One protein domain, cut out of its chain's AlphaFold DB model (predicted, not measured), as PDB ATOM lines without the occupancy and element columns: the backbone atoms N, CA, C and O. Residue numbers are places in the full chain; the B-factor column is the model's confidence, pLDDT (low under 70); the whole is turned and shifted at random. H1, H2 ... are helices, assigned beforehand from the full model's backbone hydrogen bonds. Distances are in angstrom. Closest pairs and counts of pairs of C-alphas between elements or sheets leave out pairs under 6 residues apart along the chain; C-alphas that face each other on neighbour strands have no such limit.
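What this domain is: This is residues 57 to 103 of the 131 residues of an uncharacterized protein of Acidomyces richmondensis BFW (UniProt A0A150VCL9). What does the model look like at first sight? It is a lopsided, open V of two helices: the long H1 makes one arm, and after a link at its far end the short H2 makes the other, folding part of the way back without touching H1. What is it made of? The printed part has 47 residues with two named helices, H1 then H2, and no named strand, and its class is all helix. What is its outline? It is flat, spanning 42 by 30 by 9 A, and only just extended, close to loose, with a radius of gyration of the C-alphas of 14.7 A.

How they stand to each other: How do the helices stand to each other? H1, residues 59 to 85, and H2, residues 91 to 101, are apart, with no C-alpha of the one within 8 A of the other. What joins them? Five residues, 86 to 90, form a tight link. Are the helix backbones whole? In H1 every O i to N i+4 pair is within hydrogen-bond range; in H2 it is 5 of 7.

Where its parts are: Where does H1 run? From C-alpha 59 at (40.448, -2.059, -39.205) to C-alpha 85 at (58.116, -7.563, -4.850), 39.0 A. Where is H2? It begins at C-alpha 91 and ends at C-alpha 101, at (38.177, 9.417, -9.790), 16.3 A from first to last C-alpha.

The domain as a whole: How large is it? The two C-alphas farthest apart, those of Glu 58 and Gly 87, are 43.3 A from each other. Which residues stand free? Residues 57 to 78, 82 to 87 and 92 to 103 do. Is there a cut, and where is confidence low? The printed part has no cut; its mean pLDDT is 79.4, and residues 88 to 103 are under 70.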
ATOM      1  N   PHE A  57      35.518   1.532 -35.783       84.12
ATOM      2  CA  PHE A  57      34.927   0.608 -36.763       84.12
ATOM      3  C   PHE A  57      35.901   0.225 -37.882       84.12
ATOM      4  O   PHE A  57      35.761  -0.844 -38.474       84.12
ATOM      5  N   GLU A  58      36.904   1.065 -38.146       90.56
ATOM      6  CA  GLU A  58      37.906   0.819 -39.178       90.56
ATOM      7  C   GLU A  58      38.995  -0.135 -38.681       90.56
ATOM      8  O   GLU A  58      39.440  -0.069 -37.534       90.56
ATOM      9  N   LYS A  59      39.469  -1.019 -39.561       88.75
ATOM     10  CA  LYS A  59      40.448  -2.059 -39.205       88.75
ATOM     11  C   LYS A  59      41.749  -1.479 -38.633       88.75
ATOM     12  O   LYS A  59      42.253  -1.985 -37.633       88.75
ATOM     13  N   ASP A  60      42.259  -0.411 -39.240       89.81
ATOM     14  CA  ASP A  60      43.514   0.219 -38.816       89.81
ATOM     15  C   ASP A  60      43.381   0.885 -37.434       89.81
ATOM     16  O   ASP A  60      44.295   0.809 -36.609       89.81
ATOM     17  N   GLU A  61      42.220   1.481 -37.146       87.44
ATOM     18  CA  GLU A  61      41.901   2.063 -35.836       87.44
ATOM     19  C   GLU A  61      41.771   0.981 -34.757       87.44
ATOM     20  O   GLU A  61      42.277   1.147 -33.644       87.44
ATOM     21  N   ILE A  62      41.145  -0.151 -35.095       89.62
ATOM     22  CA  ILE A  62      41.026  -1.311 -34.204       89.62
ATOM     23  C   ILE A  62      42.413  -1.850 -33.846       89.62
ATOM     24  O   ILE A  62      42.692  -2.098 -32.672       89.62
ATOM     25  N   ASP A  63      43.298  -2.010 -34.829       92.88
ATOM     26  CA  ASP A  63      44.654  -2.513 -34.600       92.88
ATOM     27  C   ASP A  63      45.487  -1.548 -33.740       92.88
ATOM     28  O   ASP A  63      46.267  -1.988 -32.886       92.88
ATOM     29  N   ALA A  64      45.313  -0.237 -33.926       91.69
ATOM     30  CA  ALA A  64      45.962   0.786 -33.112       91.69
ATOM     31  C   ALA A  64      45.467   0.767 -31.655       91.69
ATOM     32  O   ALA A  64      46.282   0.716 -30.727       91.69
ATOM     33  N   GLU A  65      44.150   0.729 -31.437       88.69
ATOM     34  CA  GLU A  65      43.580   0.671 -30.088       88.69
ATOM     35  C   GLU A  65      43.923  -0.663 -29.404       88.69
ATOM     36  O   GLU A  65      44.264  -0.696 -28.222       88.69
ATOM     37  N   LEU A  66      43.969  -1.774 -30.146       90.56
ATOM     38  CA  LEU A  66      44.373  -3.070 -29.605       90.56
ATOM     39  C   LEU A  66      45.840  -3.081 -29.153       90.56
ATOM     40  O   LEU A  66      46.153  -3.661 -28.108       90.56
ATOM     41  N   LYS A  67      46.746  -2.440 -29.903       93.44
ATOM     42  CA  LYS A  67      48.145  -2.251 -29.477       93.44
ATOM     43  C   LYS A  67      48.213  -1.435 -28.190       93.44
ATOM     44  O   LYS A  67      48.808  -1.904 -27.219       93.44
ATOM     45  N   ARG A  68      47.507  -0.302 -28.134       91.81
ATOM     46  CA  ARG A  68      47.411   0.540 -26.934       91.81
ATOM     47  C   ARG A  68      46.907  -0.244 -25.717       91.81
ATOM     48  O   ARG A  68      47.475  -0.138 -24.629       91.81
ATOM     49  N   LEU A  69      45.863  -1.060 -25.877       90.31
ATOM     50  CA  LEU A  69      45.311  -1.876 -24.791       90.31
ATOM     51  C   LEU A  69      46.286  -2.966 -24.326       90.31
ATOM     52  O   LEU A  69      46.396  -3.222 -23.123       90.31
ATOM     53  N   ARG A  70      47.025  -3.598 -25.249       92.94
ATOM     54  CA  ARG A  70      48.069  -4.580 -24.909       92.94
ATOM     55  C   ARG A  70      49.206  -3.941 -24.121       92.94
ATOM     56  O   ARG A  70      49.608  -4.497 -23.102       92.94
ATOM     57  N   GLU A  71      49.679  -2.777 -24.552       94.44
ATOM     58  CA  GLU A  71      50.714  -2.007 -23.856       94.44
ATOM     59  C   GLU A  71      50.256  -1.606 -22.451       94.44
ATOM     60  O   GLU A  71      50.958  -1.877 -21.477       94.44
ATOM     61  N   ARG A  72      49.031  -1.075 -22.319       92.25
ATOM     62  CA  ARG A  72      48.435  -0.743 -21.015       92.25
ATOM     63  C   ARG A  72      48.369  -1.964 -20.097       92.25
ATOM     64  O   ARG A  72      48.728  -1.871 -18.926       92.25
ATOM     65  N   ARG A  73      47.950  -3.123 -20.617       92.25
ATOM     66  CA  ARG A  73      47.878  -4.371 -19.841       92.25
ATOM     67  C   ARG A  73      49.257  -4.848 -19.382       92.25
ATOM     68  O   ARG A  73      49.386  -5.297 -18.244       92.25
ATOM     69  N   LEU A  74      50.269  -4.780 -20.246       93.62
ATOM     70  CA  LEU A  74      51.639  -5.160 -19.895       93.62
ATOM     71  C   LEU A  74      52.228  -4.217 -18.840       93.62
ATOM     72  O   LEU A  74      52.823  -4.698 -17.879       93.62
ATOM     73  N   ALA A  75      51.993  -2.909 -18.968       92.38
ATOM     74  CA  ALA A  75      52.426  -1.914 -17.992       92.38
ATOM     75  C   ALA A  75      51.790  -2.146 -16.612       92.38
ATOM     76  O   ALA A  75      52.506  -2.220 -15.617       92.38
ATOM     77  N   LEU A  76      50.468  -2.351 -16.549       89.56
ATOM     78  CA  LEU A  76      49.768  -2.665 -15.296       89.56
ATOM     79  C   LEU A  76      50.274  -3.969 -14.669       89.56
ATOM     80  O   LEU A  76      50.474  -4.048 -13.460       89.56
ATOM     81  N   ARG A  77      50.538  -4.997 -15.485       89.50
ATOM     82  CA  ARG A  77      51.111  -6.257 -14.995       89.50
ATOM     83  C   ARG A  77      52.507  -6.058 -14.403       89.50
ATOM     84  O   ARG A  77      52.800  -6.638 -13.364       89.50
ATOM     85  N   ALA A  78      53.352  -5.260 -15.051       91.62
ATOM     86  CA  ALA A  78      54.684  -4.945 -14.546       91.62
ATOM     87  C   ALA A  78      54.614  -4.166 -13.221       91.62
ATOM     88  O   ALA A  78      55.354  -4.487 -12.295       91.62
ATOM     89  N   GLN A  79      53.689  -3.206 -13.106       88.06
ATOM     90  CA  GLN A  79      53.453  -2.463 -11.864       88.06
ATOM     91  C   GLN A  79      53.012  -3.381 -10.718       88.06
ATOM     92  O   GLN A  79      53.578  -3.298  -9.632       88.06
ATOM     93  N   ARG A  80      52.076  -4.307 -10.967       85.50
ATOM     94  CA  ARG A  80      51.640  -5.288  -9.958       85.50
ATOM     95  C   ARG A  80      52.786  -6.169  -9.478       85.50
ATOM     96  O   ARG A  80      52.982  -6.303  -8.279       85.50
ATOM     97  N   LEU A  81      53.591  -6.696 -10.400       88.69
ATOM     98  CA  LEU A  81      54.726  -7.554 -10.051       88.69
ATOM     99  C   LEU A  81      55.819  -6.792  -9.278       88.69
ATOM    100  O   LEU A  81      56.447  -7.349  -8.380       88.69
ATOM    101  N   ALA A  82      56.019  -5.505  -9.581       88.25
ATOM    102  CA  ALA A  82      56.912  -4.637  -8.818       88.25
ATOM    103  C   ALA A  82      56.377  -4.334  -7.404       88.25
ATOM    104  O   ALA A  82      57.154  -4.356  -6.452       88.25
ATOM    105  N   ALA A  83      55.068  -4.095  -7.255       84.06
ATOM    106  CA  ALA A  83      54.416  -3.865  -5.963       84.06
ATOM    107  C   ALA A  83      54.408  -5.126  -5.078       84.06
ATOM    108  O   ALA A  83      54.713  -5.046  -3.888       84.06
ATOM    109  N   GLU A  84      54.159  -6.299  -5.671       81.44
ATOM    110  CA  GLU A  84      54.261  -7.602  -5.001       81.44
ATOM    111  C   GLU A  84      55.687  -7.856  -4.488       81.44
ATOM    112  O   GLU A  84      55.866  -8.292  -3.352       81.44
ATOM    113  N   GLY A  85      56.712  -7.501  -5.274       80.44
ATOM    114  CA  GLY A  85      58.116  -7.563  -4.850       80.44
ATOM    115  C   GLY A  85      58.475  -6.612  -3.698       80.44
ATOM    116  O   GLY A  85      59.469  -6.835  -3.011       80.44
ATOM    117  N   GLN A  86      57.666  -5.577  -3.464       79.88
ATOM    118  CA  GLN A  86      57.807  -4.615  -2.365       79.88
ATOM    119  C   GLN A  86      56.878  -4.923  -1.174       79.88
ATOM    120  O   GLN A  86      56.885  -4.183  -0.192       79.88
ATOM    121  N   GLY A  87      56.094  -6.008  -1.233       72.62
ATOM    122  CA  GLY A  87      55.174  -6.412  -0.164       72.62
ATOM    123  C   GLY A  87      53.915  -5.545  -0.038       72.62
ATOM    124  O   GLY A  87      53.242  -5.594   0.989       72.62
ATOM    125  N   ILE A  88      53.588  -4.750  -1.061       67.19
ATOM    126  CA  ILE A  88      52.397  -3.897  -1.101       67.19
ATOM    127  C   ILE A  88      51.297  -4.666  -1.840       67.19
ATOM    128  O   ILE A  88      51.445  -4.958  -3.024       67.19
ATOM    129  N   SER A  89      50.191  -5.002  -1.168       65.50
ATOM    130  CA  SER A  89      49.025  -5.624  -1.816       65.50
ATOM    131  C   SER A  89      48.231  -4.576  -2.616       65.50
ATOM    132  O   SER A  89      47.642  -3.686  -2.006       65.50
ATOM    133  N   PRO A  90      48.160  -4.667  -3.960       60.97
ATOM    134  CA  PRO A  90      47.565  -3.624  -4.807       60.97
ATOM    135  C   PRO A  90      46.023  -3.620  -4.827       60.97
ATOM    136  O   PRO A  90      45.415  -2.662  -5.293       60.97
ATOM    137  N   GLU A  91      45.374  -4.670  -4.319       59.75
ATOM    138  CA  GLU A  91      43.932  -4.899  -4.503       59.75
ATOM    139  C   GLU A  91      43.036  -3.898  -3.745       59.75
ATOM    140  O   GLU A  91      41.978  -3.519  -4.238       59.75
ATOM    141  N   HIS A  92      43.446  -3.431  -2.560       54.41
ATOM    142  CA  HIS A  92      42.638  -2.494  -1.761       54.41
ATOM    143  C   HIS A  92      42.816  -1.021  -2.161       54.41
ATOM    144  O   HIS A  92      41.893  -0.229  -1.977       54.41
ATOM    145  N   THR A  93      43.963  -0.658  -2.736       59.06
ATOM    146  CA  THR A  93      44.282   0.731  -3.095       59.06
ATOM    147  C   THR A  93      43.630   1.141  -4.421       59.06
ATOM    148  O   THR A  93      43.069   2.230  -4.511       59.06
ATOM    149  N   GLU A  94      43.599   0.253  -5.429       59.41
ATOM    150  CA  GLU A  94      43.016   0.559  -6.752       59.41
ATOM    151  C   GLU A  94      41.504   0.868  -6.667       59.41
ATOM    152  O   GLU A  94      41.023   1.805  -7.305       59.41
ATOM    153  N   HIS A  95      40.749   0.148  -5.828       56.28
ATOM    154  CA  HIS A  95      39.302   0.358  -5.684       56.28
ATOM    155  C   HIS A  95      38.922   1.674  -4.988       56.28
ATOM    156  O   HIS A  95      37.872   2.236  -5.312       56.28
ATOM    157  N   GLN A  96      39.749   2.175  -4.062       59.47
ATOM    158  CA  GLN A  96      39.538   3.489  -3.441       59.47
ATOM    159  C   GLN A  96      39.841   4.620  -4.433       59.47
ATOM    160  O   GLN A  96      39.016   5.513  -4.610       59.47
ATOM    161  N   GLU A  97      40.956   4.538  -5.163       61.00
ATOM    162  CA  GLU A  97      41.347   5.556  -6.150       61.00
ATOM    163  C   GLU A  97      40.402   5.619  -7.366       61.00
ATOM    164  O   GLU A  97      40.164   6.688  -7.936       61.00
ATOM    165  N   GLU A  98      39.843   4.485  -7.801       62.41
ATOM    166  CA  GLU A  98      38.833   4.449  -8.867       62.41
ATOM    167  C   GLU A  98      37.484   5.032  -8.418       62.41
ATOM    168  O   GLU A  98      36.823   5.703  -9.215       62.41
ATOM    169  N   GLN A  99      37.102   4.843  -7.149       61.03
ATOM    170  CA  GLN A  99      35.909   5.466  -6.563       61.03
ATOM    171  C   GLN A  99      36.059   6.979  -6.384       61.03
ATOM    172  O   GLN A  99      35.083   7.704  -6.573       61.03
ATOM    173  N   GLU A 100      37.261   7.466  -6.075       63.50
ATOM    174  CA  GLU A 100      37.545   8.903  -5.999       63.50
ATOM    175  C   GLU A 100      37.590   9.568  -7.385       63.50
ATOM    176  O   GLU A 100      37.105  10.688  -7.546       63.50
ATOM    177  N   ARG A 101      38.125   8.886  -8.411       64.88
ATOM    178  CA  ARG A 101      38.177   9.417  -9.790       64.88
ATOM    179  C   ARG A 101      36.829   9.422 -10.501       64.88
ATOM    180  O   ARG A 101      36.572  10.315 -11.309       64.88
ATOM    181  N   HIS A 102      35.989   8.428 -10.233       64.31
ATOM    182  CA  HIS A 102      34.648   8.321 -10.794       64.31
ATOM    183  C   HIS A 102      33.633   8.200  -9.658       64.31
ATOM    184  O   HIS A 102      33.155   7.095  -9.379       64.31
ATOM    185  N   PRO A 103      33.282   9.325  -9.002       65.88
ATOM    186  CA  PRO A 103      32.201   9.313  -8.033       65.88
ATOM    187  C   PRO A 103      30.948   8.773  -8.724       65.88
ATOM    188  O   PRO A 103      30.627   9.168  -9.850       65.88
TER     189      PRO A 103